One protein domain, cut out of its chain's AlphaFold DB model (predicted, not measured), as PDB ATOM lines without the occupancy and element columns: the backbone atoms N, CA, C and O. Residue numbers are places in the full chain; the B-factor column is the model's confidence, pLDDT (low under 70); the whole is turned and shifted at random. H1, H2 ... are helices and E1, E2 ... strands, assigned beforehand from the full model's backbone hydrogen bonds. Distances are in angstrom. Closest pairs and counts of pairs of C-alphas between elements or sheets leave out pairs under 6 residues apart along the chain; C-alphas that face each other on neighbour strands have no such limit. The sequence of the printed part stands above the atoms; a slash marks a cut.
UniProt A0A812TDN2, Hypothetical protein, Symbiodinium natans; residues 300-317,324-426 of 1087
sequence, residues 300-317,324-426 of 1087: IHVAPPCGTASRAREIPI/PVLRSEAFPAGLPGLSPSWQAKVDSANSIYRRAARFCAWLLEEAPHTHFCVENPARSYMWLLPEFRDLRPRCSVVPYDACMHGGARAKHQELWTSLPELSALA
ATOM      1  N   ILE A 300      16.309  -2.000  -4.241       77.12
ATOM      2  CA  ILE A 300      15.487  -2.950  -3.497       77.12
ATOM      3  C   ILE A 300      14.461  -2.194  -2.658       77.12
ATOM      4  O   ILE A 300      14.797  -1.475  -1.721       77.12
ATOM      5  N   HIS A 301      13.188  -2.372  -2.996       87.31
ATOM      6  CA  HIS A 301      12.081  -1.834  -2.218       87.31
ATOM      7  C   HIS A 301      11.637  -2.837  -1.150       87.31
ATOM      8  O   HIS A 301      11.381  -4.006  -1.443       87.31
ATOM      9  N   VAL A 302      11.520  -2.367   0.088       85.38
ATOM     10  CA  VAL A 302      11.182  -3.150   1.272       85.38
ATOM     11  C   VAL A 302       9.922  -2.550   1.896       85.38
ATOM     12  O   VAL A 302       9.933  -1.426   2.384       85.38
ATOM     13  N   ALA A 303       8.823  -3.301   1.932       83.44
ATOM     14  CA  ALA A 303       7.565  -2.861   2.542       83.44
ATOM     15  C   ALA A 303       7.155  -3.811   3.682       83.44
ATOM     16  O   ALA A 303       6.347  -4.722   3.470       83.44
ATOM     17  N   PRO A 304       7.725  -3.667   4.896       85.12
ATOM     18  CA  PRO A 304       7.407  -4.557   6.005       85.12
ATOM     19  C   PRO A 304       5.939  -4.409   6.442       85.12
ATOM     20  O   PRO A 304       5.412  -3.293   6.501       85.12
ATOM     21  N   PRO A 305       5.258  -5.503   6.822       80.56
ATOM     22  CA  PRO A 305       3.860  -5.443   7.234       80.56
ATOM     23  C   PRO A 305       3.707  -4.579   8.491       80.56
ATOM     24  O   PRO A 305       4.324  -4.859   9.509       80.56
ATOM     25  N   CYS A 306       2.836  -3.569   8.484       74.31
ATOM     26  CA  CYS A 306       2.643  -2.671   9.635       74.31
ATOM     27  C   CYS A 306       1.715  -3.241  10.733       74.31
ATOM     28  O   CYS A 306       1.379  -2.549  11.687       74.31
ATOM     29  N   GLY A 307       1.267  -4.496  10.628       77.69
ATOM     30  CA  GLY A 307       0.119  -5.018  11.382       77.69
ATOM     31  C   GLY A 307       0.192  -4.912  12.913       77.69
ATOM     32  O   GLY A 307      -0.831  -4.617  13.532       77.69
ATOM     33  N   THR A 308       1.353  -5.139  13.541       84.75
ATOM     34  CA  THR A 308       1.524  -4.994  15.008       84.75
ATOM     35  C   THR A 308       2.134  -3.651  15.416       84.75
ATOM     36  O   THR A 308       1.987  -3.259  16.567       84.75
ATOM     37  N   ALA A 309       2.780  -2.944  14.483       84.81
ATOM     38  CA  ALA A 309       3.437  -1.654  14.698       84.81
ATOM     39  C   ALA A 309       2.590  -0.434  14.289       84.81
ATOM     40  O   ALA A 309       2.972   0.705  14.553       84.81
ATOM     41  N   SER A 310       1.432  -0.650  13.666       81.62
ATOM     42  CA  SER A 310       0.537   0.413  13.223       81.62
ATOM     43  C   SER A 310      -0.185   1.064  14.399       81.62
ATOM     44  O   SER A 310      -0.940   0.407  15.122       81.62
ATOM     45  N   ARG A 311      -0.045   2.388  14.511       80.00
ATOM     46  CA  ARG A 311      -0.824   3.215  15.443       80.00
ATOM     47  C   ARG A 311      -2.302   3.332  15.094       80.00
ATOM     48  O   ARG A 311      -3.066   3.849  15.893       80.00
ATOM     49  N   ALA A 312      -2.759   2.793  13.959       72.00
ATOM     50  CA  ALA A 312      -4.195   2.698  13.685       72.00
ATOM     51  C   ALA A 312      -4.945   1.878  14.756       72.00
ATOM     52  O   ALA A 312      -6.149   2.045  14.911       72.00
ATOM     53  N   ARG A 313      -4.236   1.030  15.520       76.25
ATOM     54  CA  ARG A 313      -4.775   0.303  16.683       76.25
ATOM     55  C   ARG A 313      -5.129   1.200  17.876       76.25
ATOM     56  O   ARG A 313      -5.845   0.751  18.757       76.25
ATOM     57  N   GLU A 314      -4.643   2.440  17.906       76.19
ATOM     58  CA  GLU A 314      -4.994   3.442  18.928       76.19
ATOM     59  C   GLU A 314      -6.324   4.140  18.625       76.19
ATOM     60  O   GLU A 314      -6.855   4.849  19.474       76.19
ATOM     61  N   ILE A 315      -6.861   3.966  17.413       72.88
ATOM     62  CA  ILE A 315      -8.094   4.616  16.980       72.88
ATOM     63  C   ILE A 315      -9.272   3.688  17.311       72.88
ATOM     64  O   ILE A 315      -9.335   2.582  16.765       72.88
ATOM     65  N   PRO A 316     -10.227   4.115  18.157       68.00
ATOM     66  CA  PRO A 316     -11.404   3.313  18.465       68.00
ATOM     67  C   PRO A 316     -12.261   3.066  17.218       68.00
ATOM     68  O   PRO A 316     -12.615   4.001  16.496       68.00
ATOM     69  N   ILE A 317     -12.643   1.812  16.977       71.31
ATOM     70  CA  ILE A 317     -13.574   1.445  15.904       71.31
ATOM     71  C   ILE A 317     -15.009   1.573  16.435       71.31
ATOM     72  O   ILE A 317     -15.409   0.848  17.344       71.31
ATOM     73  N   PRO A 324      -6.383  -4.852  20.052       80.06
ATOM     74  CA  PRO A 324      -5.586  -4.442  21.202       80.06
ATOM     75  C   PRO A 324      -4.320  -3.699  20.771       80.06
ATOM     76  O   PRO A 324      -3.697  -4.040  19.752       80.06
ATOM     77  N   VAL A 325      -3.940  -2.702  21.573       84.56
ATOM     78  CA  VAL A 325      -2.658  -1.998  21.472       84.56
ATOM     79  C   VAL A 325      -1.564  -2.951  21.948       84.56
ATOM     80  O   VAL A 325      -1.654  -3.511  23.035       84.56
ATOM     81  N   LEU A 326      -0.553  -3.181  21.107       90.75
ATOM     82  CA  LEU A 326       0.481  -4.199  21.353       90.75
ATOM     83  C   LEU A 326       1.864  -3.607  21.652       90.75
ATOM     84  O   LEU A 326       2.775  -4.333  22.038       90.75
ATOM     85  N   ARG A 327       2.045  -2.306  21.418       91.69
ATOM     86  CA  ARG A 327       3.317  -1.576  21.503       91.69
ATOM     87  C   ARG A 327       3.033  -0.165  22.005       91.69
ATOM     88  O   ARG A 327       1.927   0.336  21.819       91.69
ATOM     89  N   SER A 328       4.034   0.472  22.592       89.25
ATOM     90  CA  SER A 328       4.012   1.899  22.924       89.25
ATOM     91  C   SER A 328       5.352   2.533  22.563       89.25
ATOM     92  O   SER A 328       6.281   1.839  22.156       89.25
ATOM     93  N   GLU A 329       5.477   3.851  22.714       86.50
ATOM     94  CA  GLU A 329       6.752   4.540  22.468       86.50
ATOM     95  C   GLU A 329       7.858   4.080  23.427       86.50
ATOM     96  O   GLU A 329       9.005   3.947  23.005       86.50
ATOM     97  N   ALA A 330       7.503   3.774  24.682       87.81
ATOM     98  CA  ALA A 330       8.421   3.223  25.681       87.81
ATOM     99  C   ALA A 330       8.769   1.748  25.415       87.81
ATOM    100  O   ALA A 330       9.872   1.305  25.722       87.81
ATOM    101  N   PHE A 331       7.848   0.996  24.802       90.56
ATOM    102  CA  PHE A 331       8.015  -0.425  24.500       90.56
ATOM    103  C   PHE A 331       7.740  -0.720  23.010       90.56
ATOM    104  O   PHE A 331       6.766  -1.409  22.673       90.56
ATOM    105  N   PRO A 332       8.580  -0.218  22.078       89.25
ATOM    106  CA  PRO A 332       8.335  -0.343  20.639       89.25
ATOM    107  C   PRO A 332       8.480  -1.785  20.147       89.25
ATOM    108  O   PRO A 332       7.912  -2.142  19.116       89.25
ATOM    109  N   ALA A 333       9.197  -2.631  20.892       88.75
ATOM    110  CA  ALA A 333       9.332  -4.060  20.630       88.75
ATOM    111  C   ALA A 333       8.180  -4.906  21.203       88.75
ATOM    112  O   ALA A 333       8.156  -6.100  20.938       88.75
ATOM    113  N   GLY A 334       7.221  -4.327  21.929       92.31
ATOM    114  CA  GLY A 334       6.109  -5.061  22.544       92.31
ATOM    115  C   GLY A 334       5.899  -4.683  24.001       92.31
ATOM    116  O   GLY A 334       6.869  -4.562  24.742       92.31
ATOM    117  N   LEU A 335       4.641  -4.497  24.408       91.75
ATOM    118  CA  LEU A 335       4.292  -4.194  25.799       91.75
ATOM    119  C   LEU A 335       4.645  -5.359  26.747       91.75
ATOM    120  O   LEU A 335       4.510  -6.521  26.361       91.75
ATOM    121  N   PRO A 336       5.042  -5.079  28.001       87.94
ATOM    122  CA  PRO A 336       5.184  -6.124  29.008       87.94
ATOM    123  C   PRO A 336       3.813  -6.745  29.330       87.94
ATOM    124  O   PRO A 336       2.816  -6.033  29.452       87.94
ATOM    125  N   GLY A 337       3.757  -8.073  29.470       86.38
ATOM    126  CA  GLY A 337       2.534  -8.798  29.854       86.38
ATOM    127  C   GLY A 337       1.568  -9.142  28.712       86.38
ATOM    128  O   GLY A 337       0.401  -9.434  28.970       86.38
ATOM    129  N   LEU A 338       2.013  -9.120  27.450       88.56
ATOM    130  CA  LEU A 338       1.197  -9.606  26.330       88.56
ATOM    131  C   LEU A 338       0.865 -11.097  26.482       88.56
ATOM    132  O   LEU A 338       1.688 -11.894  26.933       88.56
ATOM    133  N   SER A 339      -0.334 -11.498  26.042       88.00
ATOM    134  CA  SER A 339      -0.688 -12.920  25.993       88.00
ATOM    135  C   SER A 339       0.273 -13.683  25.067       88.00
ATOM    136  O   SER A 339       0.766 -13.097  24.096       88.00
ATOM    137  N   PRO A 340       0.497 -14.994  25.275       86.19
ATOM    138  CA  PRO A 340       1.464 -15.763  24.484       86.19
ATOM    139  C   PRO A 340       1.243 -15.665  22.966       86.19
ATOM    140  O   PRO A 340       2.192 -15.575  22.191       86.19
ATOM    141  N   SER A 341      -0.019 -15.601  22.529       82.50
ATOM    142  CA  SER A 341      -0.379 -15.465  21.114       82.50
ATOM    143  C   SER A 341      -0.076 -14.076  20.537       82.50
ATOM    144  O   SER A 341       0.291 -13.966  19.364       82.50
ATOM    145  N   TRP A 342      -0.211 -13.009  21.331       86.69
ATOM    146  CA  TRP A 342       0.144 -11.653  20.911       86.69
ATOM    147  C   TRP A 342       1.643 -11.401  20.992       86.69
ATOM    148  O   TRP A 342       2.186 -10.799  20.067       86.69
ATOM    149  N   GLN A 343       2.304 -11.928  22.023       88.44
ATOM    150  CA  GLN A 343       3.754 -11.904  22.167       88.44
ATOM    151  C   GLN A 343       4.419 -12.573  20.956       88.44
ATOM    152  O   GLN A 343       5.195 -11.929  20.258       88.44
ATOM    153  N   ALA A 344       3.984 -13.783  20.578       85.94
ATOM    154  CA  ALA A 344       4.501 -14.479  19.396       85.94
ATOM    155  C   ALA A 344       4.313 -13.684  18.086       85.94
ATOM    156  O   ALA A 344       5.204 -13.646  17.234       85.94
ATOM    157  N   LYS A 345       3.172 -12.998  17.911       84.94
ATOM    158  CA  LYS A 345       2.927 -12.129  16.741       84.94
ATOM    159  C   LYS A 345       3.812 -10.883  16.742       84.94
ATOM    160  O   LYS A 345       4.241 -10.439  15.676       84.94
ATOM    161  N   VAL A 346       4.059 -10.298  17.912       89.94
ATOM    162  CA  VAL A 346       4.948  -9.145  18.071       89.94
ATOM    163  C   VAL A 346       6.401  -9.547  17.815       89.94
ATOM    164  O   VAL A 346       7.076  -8.858  17.052       89.94
ATOM    165  N   ASP A 347       6.843 -10.689  18.336       88.94
ATOM    166  CA  ASP A 347       8.195 -11.223  18.146       88.94
ATOM    167  C   ASP A 347       8.464 -11.616  16.693       88.94
ATOM    168  O   ASP A 347       9.511 -11.274  16.137       88.94
ATOM    169  N   SER A 348       7.488 -12.243  16.034       87.44
ATOM    170  CA  SER A 348       7.553 -12.538  14.599       87.44
ATOM    171  C   SER A 348       7.683 -11.257  13.767       87.44
ATOM    172  O   SER A 348       8.574 -11.150  12.922       87.44
ATOM    173  N   ALA A 349       6.866 -10.238  14.058       88.44
ATOM    174  CA  ALA A 349       6.960  -8.948  13.383       88.44
ATOM    175  C   ALA A 349       8.308  -8.256  13.654       88.44
ATOM    176  O   ALA A 349       8.930  -7.757  12.719       88.44
ATOM    177  N   ASN A 350       8.810  -8.294  14.894       92.00
ATOM    178  CA  ASN A 350      10.138  -7.780  15.237       92.00
ATOM    179  C   ASN A 350      11.236  -8.487  14.439       92.00
ATOM    180  O   ASN A 350      12.114  -7.814  13.919       92.00
ATOM    181  N   SER A 351      11.182  -9.813  14.288       90.06
ATOM    182  CA  SER A 351      12.157 -10.558  13.479       90.06
ATOM    183  C   SER A 351      12.215 -10.041  12.036       90.06
ATOM    184  O   SER A 351      13.304  -9.795  11.516       90.06
ATOM    185  N   ILE A 352      11.055  -9.786  11.417       88.69
ATOM    186  CA  ILE A 352      10.968  -9.219  10.062       88.69
ATOM    187  C   ILE A 352      11.548  -7.801  10.029       88.69
ATOM    188  O   ILE A 352      12.362  -7.498   9.159       88.69
ATOM    189  N   TYR A 353      11.177  -6.943  10.983       92.88
ATOM    190  CA  TYR A 353      11.659  -5.561  11.051       92.88
ATOM    191  C   TYR A 353      13.178  -5.487  11.246       92.88
ATOM    192  O   TYR A 353      13.852  -4.760  10.523       92.88
ATOM    193  N   ARG A 354      13.733  -6.298  12.155       91.62
ATOM    194  CA  ARG A 354      15.181  -6.377  12.397       91.62
ATOM    195  C   ARG A 354      15.936  -6.862  11.168       91.62
ATOM    196  O   ARG A 354      16.962  -6.289  10.820       91.62
ATOM    197  N   ARG A 355      15.440  -7.906  10.494       90.50
ATOM    198  CA  ARG A 355      16.060  -8.428   9.264       90.50
ATOM    199  C   ARG A 355      15.987  -7.413   8.128       90.50
ATOM    200  O   ARG A 355      16.981  -7.244   7.438       90.50
ATOM    201  N   ALA A 356      14.865  -6.711   7.976       90.56
ATOM    202  CA  ALA A 356      14.716  -5.647   6.987       90.56
ATOM    203  C   ALA A 356      15.728  -4.512   7.216       90.56
ATOM    204  O   ALA A 356      16.436  -4.138   6.285       90.56
ATOM    205  N   ALA A 357      15.852  -4.021   8.454       92.00
ATOM    206  CA  ALA A 357      16.817  -2.978   8.802       92.00
ATOM    207  C   ALA A 357      18.269  -3.435   8.583       92.00
ATOM    208  O   ALA A 357      19.041  -2.733   7.934       92.00
ATOM    209  N   ARG A 358      18.625  -4.644   9.044       90.88
ATOM    210  CA  ARG A 358      19.968  -5.222   8.846       90.88
ATOM    211  C   ARG A 358      20.296  -5.456   7.378       90.88
ATOM    212  O   ARG A 358      21.422  -5.217   6.975       90.88
ATOM    213  N   PHE A 359      19.329  -5.894   6.578       91.12
ATOM    214  CA  PHE A 359      19.522  -6.072   5.143       91.12
ATOM    215  C   PHE A 359      19.756  -4.732   4.440       91.12
ATOM    216  O   PHE A 359      20.648  -4.632   3.608       91.12
ATOM    217  N   CYS A 360      19.026  -3.682   4.818       91.81
ATOM    218  CA  CYS A 360      19.274  -2.340   4.293       91.81
ATOM    219  C   CYS A 360      20.653  -1.806   4.714       91.81
ATOM    220  O   CYS A 360      21.345  -1.217   3.891       91.81
ATOM    221  N   ALA A 361      21.081  -2.054   5.957       89.44
ATOM    222  CA  ALA A 361      22.429  -1.708   6.416       89.44
ATOM    223  C   ALA A 361      23.515  -2.478   5.643       89.44
ATOM    224  O   ALA A 361      24.475  -1.875   5.178       89.44
ATOM    225  N   TRP A 362      23.308  -3.779   5.419       91.19
ATOM    226  CA  TRP A 362      24.189  -4.620   4.610       91.19
ATOM    227  C   TRP A 362      24.284  -4.127   3.163       91.19
ATOM    228  O   TRP A 362      25.378  -4.064   2.621       91.19
ATOM    229  N   LEU A 363      23.177  -3.702   2.541       86.88
ATOM    230  CA  LEU A 363      23.211  -3.123   1.190       86.88
ATOM    231  C   LEU A 363      24.076  -1.858   1.125       86.88
ATOM    232  O   LEU A 363      24.786  -1.663   0.143       86.88
ATOM    233  N   LEU A 364      24.056  -1.024   2.170       84.56
ATOM    234  CA  LEU A 364      24.916   0.162   2.248       84.56
ATOM    235  C   LEU A 364      26.404  -0.178   2.375       84.56
ATOM    236  O   LEU A 364      27.231   0.657   2.021       84.56
ATOM    237  N   GLU A 365      26.738  -1.345   2.923       85.12
ATOM    238  CA  GLU A 365      28.114  -1.757   3.224       85.12
ATOM    239  C   GLU A 365      28.706  -2.626   2.110       85.12
ATOM    240  O   GLU A 365      29.789  -2.343   1.606       85.12
ATOM    241  N   GLU A 366      27.964  -3.639   1.673       81.88
ATOM    242  CA  GLU A 366      28.464  -4.734   0.835       81.88
ATOM    243  C   GLU A 366      27.985  -4.644  -0.622       81.88
ATOM    244  O   GLU A 366      28.507  -5.325  -1.505       81.88
ATOM    245  N   ALA A 367      26.990  -3.798  -0.907       77.06
ATOM    246  CA  ALA A 367      26.428  -3.632  -2.245       77.06
ATOM    247  C   ALA A 367      26.231  -2.146  -2.604       77.06
ATOM    248  O   ALA A 367      25.110  -1.739  -2.905       77.06
ATOM    249  N   PRO A 368      27.306  -1.330  -2.664       66.94
ATOM    250  CA  PRO A 368      27.223   0.134  -2.785       66.94
ATOM    251  C   PRO A 368      26.523   0.638  -4.060       66.94
ATOM    252  O   PRO A 368      26.118   1.794  -4.132       66.94
ATOM    253  N   HIS A 369      26.361  -0.223  -5.069       73.75
ATOM    254  CA  HIS A 369      25.636   0.070  -6.312       73.75
ATOM    255  C   HIS A 369      24.167  -0.403  -6.304       73.75
ATOM    256  O   HIS A 369      23.465  -0.235  -7.300       73.75
ATOM    257  N   THR A 370      23.708  -1.014  -5.206       81.94
ATOM    258  CA  THR A 370      22.323  -1.446  -4.984       81.94
ATOM    259  C   THR A 370      21.688  -0.552  -3.927       81.94
ATOM    260  O   THR A 370      21.968  -0.662  -2.736       81.94
ATOM    261  N   HIS A 371      20.795   0.333  -4.349       86.81
ATOM    262  CA  HIS A 371      20.078   1.209  -3.434       86.81
ATOM    263  C   HIS A 371      18.934   0.465  -2.735       86.81
ATOM    264  O   HIS A 371      18.487  -0.590  -3.195       86.81
ATOM    265  N   PHE A 372      18.385   1.032  -1.662       91.31
ATOM    266  CA  PHE A 372      17.154   0.524  -1.058       91.31
ATOM    267  C   PHE A 372      16.143   1.631  -0.777       91.31
ATOM    268  O   PHE A 372      16.498   2.803  -0.633       91.31
ATOM    269  N   CYS A 373      14.875   1.252  -0.645       91.50
ATOM    270  CA  CYS A 373      13.855   2.088  -0.028       91.50
ATOM    271  C   CYS A 373      12.935   1.255   0.875       91.50
ATOM    272  O   CYS A 373      12.515   0.168   0.494       91.50
ATOM    273  N   VAL A 374      12.637   1.748   2.077       92.31
ATOM    274  CA  VAL A 374      11.777   1.104   3.075       92.31
ATOM    275  C   VAL A 374      10.528   1.945   3.291       92.31
ATOM    276  O   VAL A 374      10.643   3.116   3.635       92.31
ATOM    277  N   GLU A 375       9.346   1.359   3.128       90.75
ATOM    278  CA  GLU A 375       8.065   2.067   3.261       90.75
ATOM    279  C   GLU A 375       7.256   1.589   4.480       90.75
ATOM    280  O   GLU A 375       7.079   0.389   4.720       90.75
ATOM    281  N   ASN A 376       6.713   2.537   5.251       90.00
ATOM    282  CA  ASN A 376       5.720   2.280   6.303       90.00
ATOM    283  C   ASN A 376       4.896   3.551   6.601       90.00
ATOM    284  O   ASN A 376       5.311   4.650   6.234       90.00
ATOM    285  N   PRO A 377       3.739   3.461   7.292       88.88
ATOM    286  CA  PRO A 377       3.084   4.644   7.844       88.88
ATOM    287  C   PRO A 377       4.049   5.484   8.687       88.88
ATOM    288  O   PRO A 377       4.793   4.930   9.497       88.88
ATOM    289  N   ALA A 378       3.996   6.809   8.548       86.62
ATOM    290  CA  ALA A 378       4.925   7.729   9.215       86.62
ATOM    291  C   ALA A 378       4.949   7.540  10.743       86.62
ATOM    292  O   ALA A 378       5.985   7.547  11.393       86.62
ATOM    293  N   ARG A 379       3.781   7.258  11.333       87.06
ATOM    294  CA  ARG A 379       3.633   7.061  12.782       87.06
ATOM    295  C   ARG A 379       3.892   5.625  13.262       87.06
ATOM    296  O   ARG A 379       3.525   5.297  14.385       87.06
ATOM    297  N   SER A 380       4.453   4.743  12.436       90.56
ATOM    298  CA  SER A 380       4.670   3.334  12.800       90.56
ATOM    299  C   SER A 380       5.650   3.176  13.971       90.56
ATOM    300  O   SER A 380       6.719   3.782  13.982       90.56
ATOM    301  N   TYR A 381       5.332   2.295  14.929       91.56
ATOM    302  CA  TYR A 381       6.252   1.912  16.013       91.56
ATOM    303  C   TYR A 381       7.517   1.205  15.499       91.56
ATOM    304  O   TYR A 381       8.509   1.135  16.220       91.56
ATOM    305  N   MET A 382       7.504   0.714  14.254       92.50
ATOM    306  CA  MET A 382       8.653   0.077  13.605       92.50
ATOM    307  C   MET A 382       9.860   1.020  13.538       92.50
ATOM    308  O   MET A 382      10.976   0.592  13.823       92.50
ATOM    309  N   TRP A 383       9.634   2.303  13.240       92.12
ATOM    310  CA  TRP A 383      10.690   3.316  13.137       92.12
ATOM    311  C   TRP A 383      11.391   3.604  14.470       92.12
ATOM    312  O   TRP A 383      12.473   4.186  14.493       92.12
ATOM    313  N   LEU A 384      10.781   3.201  15.590       91.94
ATOM    314  CA  LEU A 384      11.326   3.378  16.934       91.94
ATOM    315  C   LEU A 384      12.142   2.172  17.418       91.94
ATOM    316  O   LEU A 384      12.688   2.239  18.519       91.94
ATOM    317  N   LEU A 385      12.234   1.091  16.637       91.62
ATOM    318  CA  LEU A 385      13.092  -0.047  16.968       91.62
ATOM    319  C   LEU A 385      14.579   0.331  16.840       91.62
ATOM    320  O   LEU A 385      14.913   1.114  15.945       91.62
ATOM    321  N   PRO A 386      15.467  -0.225  17.687       90.44
ATOM    322  CA  PRO A 386      16.891   0.120  17.689       90.44
ATOM    323  C   PRO A 386      17.540   0.031  16.304       90.44
ATOM    324  O   PRO A 386      18.166   0.982  15.856       90.44
ATOM    325  N   GLU A 387      17.277  -1.045  15.561       91.25
ATOM    326  CA  GLU A 387      17.911  -1.294  14.264       91.25
ATOM    327  C   GLU A 387      17.507  -0.271  13.189       91.25
ATOM    328  O   GLU A 387      18.299   0.053  12.307       91.25
ATOM    329  N   PHE A 388      16.282   0.262  13.254       91.88
ATOM    330  CA  PHE A 388      15.868   1.358  12.375       91.88
ATOM    331  C   PHE A 388      16.402   2.706  12.870       91.88
ATOM    332  O   PHE A 388      16.778   3.533  12.046       91.88
ATOM    333  N   ARG A 389      16.514   2.934  14.185       90.25
ATOM    334  CA  ARG A 389      17.157   4.153  14.713       90.25
ATOM    335  C   ARG A 389      18.606   4.276  14.238       90.25
ATOM    336  O   ARG A 389      18.995   5.368  13.829       90.25
ATOM    337  N   ASP A 390      19.335   3.164  14.197       87.56
ATOM    338  CA  ASP A 390      20.717   3.111  13.706       87.56
ATOM    339  C   ASP A 390      20.811   3.340  12.185       87.56
ATOM    340  O   ASP A 390      21.769   3.937  11.693       87.56
ATOM    341  N   LEU A 391      19.797   2.910  11.422       88.62
ATOM    342  CA  LEU A 391      19.729   3.109   9.969       88.62
ATOM    343  C   LEU A 391      19.348   4.551   9.579       88.62
ATOM    344  O   LEU A 391      19.748   5.032   8.518       88.62
ATOM    345  N   ARG A 392      18.591   5.258  10.428       89.88
ATOM    346  CA  ARG A 392      18.055   6.604  10.160       89.88
ATOM    347  C   ARG A 392      19.094   7.634   9.685       89.88
ATOM    348  O   ARG A 392      18.829   8.266   8.669       89.88
ATOM    349  N   PRO A 393      20.259   7.831  10.338       86.56
ATOM    350  CA  PRO A 393      21.245   8.818   9.882       86.56
ATOM    351  C   PRO A 393      21.899   8.464   8.535       86.56
ATOM    352  O   PRO A 393      22.563   9.309   7.943       86.56
ATOM    353  N   ARG A 394      21.723   7.232   8.039       86.38
ATOM    354  CA  ARG A 394      22.335   6.720   6.801       86.38
ATOM    355  C   ARG A 394      21.371   6.717   5.607       86.38
ATOM    356  O   ARG A 394      21.697   6.159   4.563       86.38
ATOM    357  N   CYS A 395      20.177   7.294   5.751       88.62
ATOM    358  CA  CYS A 395      19.159   7.321   4.704       88.62
ATOM    359  C   CYS A 395      18.418   8.666   4.644       88.62
ATOM    360  O   CYS A 395      18.350   9.417   5.613       88.62
ATOM    361  N   SER A 396      17.851   8.967   3.476       88.88
ATOM    362  CA  SER A 396      16.912  10.073   3.279       88.88
ATOM    363  C   SER A 396      15.513   9.633   3.700       88.88
ATOM    364  O   SER A 396      15.048   8.573   3.280       88.88
ATOM    365  N   VAL A 397      14.833  10.448   4.510       90.81
ATOM    366  CA  VAL A 397      13.444  10.214   4.930       90.81
ATOM    367  C   VAL A 397      12.521  11.088   4.091       90.81
ATOM    368  O   VAL A 397      12.604  12.313   4.138       90.81
ATOM    369  N   VAL A 398      11.632  10.453   3.331       89.44
ATOM    370  CA  VAL A 398      10.731  11.116   2.385       89.44
ATOM    371  C   VAL A 398       9.281  10.959   2.862       89.44
ATOM    372  O   VAL A 398       8.692   9.889   2.675       89.44
ATOM    373  N   PRO A 399       8.685  11.987   3.494       86.44
ATOM    374  CA  PRO A 399       7.290  11.946   3.920       86.44
ATOM    375  C   PRO A 399       6.347  12.254   2.752       86.44
ATOM    376  O   PRO A 399       6.524  13.249   2.047       86.44
ATOM    377  N   TYR A 400       5.307  11.447   2.562       85.06
ATOM    378  CA  TYR A 400       4.287  11.695   1.541       85.06
ATOM    379  C   TYR A 400       2.901  11.203   1.966       85.06
ATOM    380  O   TYR A 400       2.760  10.257   2.739       85.06
ATOM    381  N   ASP A 401       1.860  11.825   1.417       80.06
ATOM    382  CA  ASP A 401       0.491  11.340   1.518       80.06
ATOM    383  C   ASP A 401       0.139  10.518   0.284       80.06
ATOM    384  O   ASP A 401       0.219  10.998  -0.848       80.06
ATOM    385  N   ALA A 402      -0.309   9.279   0.498       73.12
ATOM    386  CA  ALA A 402      -0.614   8.349  -0.590       73.12
ATOM    387  C   ALA A 402      -1.612   8.921  -1.620       73.12
ATOM    388  O   ALA A 402      -1.541   8.588  -2.800       73.12
ATOM    389  N   CYS A 403      -2.525   9.810  -1.208       67.00
ATOM    390  CA  CYS A 403      -3.486  10.450  -2.110       67.00
ATOM    391  C   CYS A 403      -2.862  11.453  -3.090       67.00
ATOM    392  O   CYS A 403      -3.374  11.591  -4.198       67.00
ATOM    393  N   MET A 404      -1.718  12.063  -2.762       69.44
ATOM    394  CA  MET A 404      -0.975  12.925  -3.697       69.44
ATOM    395  C   MET A 404      -0.320  12.139  -4.840       69.44
ATOM    396  O   MET A 404       0.138  12.731  -5.816       69.44
ATOM    397  N   HIS A 405      -0.313  10.809  -4.722       67.06
ATOM    398  CA  HIS A 405       0.228   9.860  -5.691       67.06
ATOM    399  C   HIS A 405      -0.840   8.860  -6.182       67.06
ATOM    400  O   HIS A 405      -0.514   7.760  -6.619       67.06
ATOM    401  N   GLY A 406      -2.128   9.234  -6.121       52.56
ATOM    402  CA  GLY A 406      -3.248   8.459  -6.681       52.56
ATOM    403  C   GLY A 406      -3.949   7.488  -5.718       52.56
ATOM    404  O   GLY A 406      -4.819   6.725  -6.135       52.56
ATOM    405  N   GLY A 407      -3.602   7.495  -4.429       55.53
ATOM    406  CA  GLY A 407      -4.255   6.684  -3.399       55.53
ATOM    407  C   GLY A 407      -5.646   7.198  -2.993       55.53
ATOM    408  O   GLY A 407      -5.853   8.384  -2.771       55.53
ATOM    409  N   ALA A 408      -6.605   6.290  -2.797       53.38
ATOM    410  CA  ALA A 408      -7.999   6.633  -2.470       53.38
ATOM    411  C   ALA A 408      -8.242   7.126  -1.023       53.38
ATOM    412  O   ALA A 408      -9.378   7.417  -0.648       53.38
ATOM    413  N   ARG A 409      -7.212   7.154  -0.166       54.53
ATOM    414  CA  ARG A 409      -7.300   7.608   1.234       54.53
ATOM    415  C   ARG A 409      -6.086   8.464   1.583       54.53
ATOM    416  O   ARG A 409      -4.972   8.109   1.202       54.53
ATOM    417  N   ALA A 410      -6.299   9.516   2.371       61.69
ATOM    418  CA  ALA A 410      -5.229  10.296   2.989       61.69
ATOM    419  C   ALA A 410      -4.494   9.424   4.023       61.69
ATOM    420  O   ALA A 410      -4.927   9.279   5.166       61.69
ATOM    421  N   LYS A 411      -3.427   8.748   3.586       73.25
ATOM    422  CA  LYS A 411      -2.530   7.970   4.445       73.25
ATOM    423  C   LYS A 411      -1.167   8.639   4.451       73.25
ATOM    424  O   LYS A 411      -0.516   8.662   3.410       73.25
ATOM    425  N   HIS A 412      -0.757   9.105   5.625       83.12
ATOM    426  CA  HIS A 412       0.556   9.697   5.837       83.12
ATOM    427  C   HIS A 412       1.627   8.605   5.955       83.12
ATOM    428  O   HIS A 412       1.580   7.766   6.868       83.12
ATOM    429  N   GLN A 413       2.563   8.577   5.011       87.19
ATOM    430  CA  GLN A 413       3.601   7.558   4.875       87.19
ATOM    431  C   GLN A 413       4.998   8.171   4.897       87.19
ATOM    432  O   GLN A 413       5.190   9.338   4.563       87.19
ATOM    433  N   GLU A 414       5.974   7.353   5.279       89.25
ATOM    434  CA  GLU A 414       7.393   7.661   5.149       89.25
ATOM    435  C   GLU A 414       8.077   6.590   4.298       89.25
ATOM    436  O   GLU A 414       7.841   5.389   4.474       89.25
ATOM    437  N   LEU A 415       8.944   7.048   3.396       89.94
ATOM    438  CA  LEU A 415       9.865   6.228   2.622       89.94
ATOM    439  C   LEU A 415      11.298   6.560   3.049       89.94
ATOM    440  O   LEU A 415      11.759   7.680   2.854       89.94
ATOM    441  N   TRP A 416      12.000   5.600   3.640       93.19
ATOM    442  CA  TRP A 416      13.399   5.744   4.051       93.19
ATOM    443  C   TRP A 416      14.300   5.115   2.995       93.19
ATOM    444  O   TRP A 416      14.139   3.938   2.689       93.19
ATOM    445  N   THR A 417      15.236   5.852   2.404       92.44
ATOM    446  CA  THR A 417      15.972   5.378   1.221       92.44
ATOM    447  C   THR A 417      17.433   5.795   1.190       92.44
ATOM    448  O   THR A 417      17.794   6.864   1.671       92.44
ATOM    449  N   SER A 418      18.283   4.964   0.584       89.81
ATOM    450  CA  SER A 418      19.674   5.311   0.278       89.81
ATOM    451  C   SER A 418      19.844   6.121  -1.017       89.81
ATOM    452  O   SER A 418      20.977   6.371  -1.420       89.81
ATOM    453  N   LEU A 419      18.747   6.498  -1.688       83.44
ATOM    454  CA  LEU A 419      18.745   7.231  -2.955       83.44
ATOM    455  C   LEU A 419      18.126   8.633  -2.757       83.44
ATOM    456  O   LEU A 419      16.893   8.751  -2.740       83.44
ATOM    457  N   PRO A 420      18.941   9.692  -2.567       77.06
ATOM    458  CA  PRO A 420      18.466  11.044  -2.250       77.06
ATOM    459  C   PRO A 420      17.454  11.620  -3.248       77.06
ATOM    460  O   PRO A 420      16.584  12.406  -2.874       77.06
ATOM    461  N   GLU A 421      17.519  11.203  -4.509       76.38
ATOM    462  CA  GLU A 421      16.667  11.638  -5.615       76.38
ATOM    463  C   GLU A 421      15.182  11.339  -5.371       76.38
ATOM    464  O   GLU A 421      14.311  12.077  -5.839       76.38
ATOM    465  N   LEU A 422      14.866  10.300  -4.590       73.62
ATOM    466  CA  LEU A 422      13.483   9.972  -4.235       73.62
ATOM    467  C   LEU A 422      12.844  11.012  -3.304       73.62
ATOM    468  O   LEU A 422      11.627  10.987  -3.130       73.62
ATOM    469  N   SER A 423      13.607  11.978  -2.782       75.38
ATOM    470  CA  SER A 423      13.071  13.126  -2.033       75.38
ATOM    471  C   SER A 423      12.057  13.944  -2.841       75.38
ATOM    472  O   SER A 423      11.163  14.556  -2.260       75.38
ATOM    473  N   ALA A 424      12.111  13.892  -4.178       68.62
ATOM    474  CA  ALA A 424      11.109  14.510  -5.052       68.62
ATOM    475  C   ALA A 424       9.684  13.932  -4.881       68.62
ATOM    476  O   ALA A 424       8.711  14.543  -5.331       68.62
ATOM    477  N   LEU A 425       9.539  12.767  -4.234       70.31
ATOM    478  CA  LEU A 425       8.243  12.157  -3.922       70.31
ATOM    479  C   LEU A 425       7.548  12.799  -2.712       70.31
ATOM    480  O   LEU A 425       6.361  12.539  -2.500       70.31
ATOM    481  N   ALA A 426       8.243  13.640  -1.938       82.19
ATOM    482  CA  ALA A 426       7.665  14.287  -0.768       82.19
ATOM    483  C   ALA A 426       6.518  15.230  -1.167       82.19
ATOM    484  O   ALA A 426       6.737  16.301  -1.735       82.19
TER     485      ALA A 426
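AT A GLANCE: This is residues 300 to 317 and 324 to 426 of the 1087 residues of the protein "Hypothetical protein" of Symbiodinium natans (UniProt A0A812TDN2). A strongly twisted sheet of four strands has the long helix H2 along one face, on the side of E1 and E2, and the short helix H6 on the other face, over E3: three layers, with helices on both faces of a sheet. H4 packs beside H2, and only residues 356 to 364 of H2 come near the sheet. The printed part has 121 residues with six named helices and four named strands, in the order E1 H1 H2 E2 H3 H4 E3 H5 E4 H6. The mixed sheet runs E1 E2 E4 E3, and the class is mixed, helices and strands. The whole is compact, with a radius of gyration of the C-alphas of 15.0 A, and flat, spanning 43 by 36 by 20 A.

IN THESE COORDINATES: Find C-alpha 300 at (15.487, -2.950, -3.497), where E1 begins and runs to 302; H1 follows at 311 to 314. Past the cut, H2 starts at C-alpha 340, (1.464, -15.763, 24.484), and runs 37.5 A to residue 366. Next come E2, 371 to 377, 20.7 A; H3, 381 to 384; H4, 386 to 394, 13.8 A; E3, 396 to 401, 16.6 A; H5, 402 to 405; and E4, 412 to 417, 16.7 A. H6, 420 to 425, ends at (8.243, 12.157, -3.922).

HOW THE PARTS SIT: Look first at the sheet: E1 and E2 are parallel, with N 302 and O 373 at 2.8 A. E2 and E4 are antiparallel, N 374 and O 416 at 2.7 A, as are E4 and E3, N 398 and O 415 at 2.8 A. E2, H3 H4, E3 form a split strand-helix-strand unit, two strands running the same way with E4 between them; its crossover is right-handed. H2 is on the sheet at a height of 11.6 A, and C-alphas 360 and 372 are its closest to E2, 6.4 A. H6 is on the opposite face, height 7.6 A; C-alphas 398 and 423 are its closest to E3, 5.4 A. With residues 354 to 361 alone, H2 touches H4 at a shallow tilt of 28 degrees, the same way; the closest C-alphas, 357 and 388, are 5.7 A apart. H3, H4 and H5 only graze the sheet, and H1 is not on it. Every O i to N i+4 pair of H2 is within hydrogen-bond range, against 3 of 5 in H4 and 0 of 2 in H6, while H1, H3 and H5 are too short for any O i to N i+4 pair; in H6, 3 of 3 O i to N i+3 pairs are within range.

THE WHOLE: The C-alphas farthest apart, of Ile 317 and His 369, are 45.1 A apart. Residues 318 to 323 are not printed, and C-alphas 317 and 324 are 11.2 A apart across the cut. Of the links that are printed whole, none is long. Mean pLDDT of the printed part is 83.9; it is under 70 at 316, 368, 403 to 410 and 424.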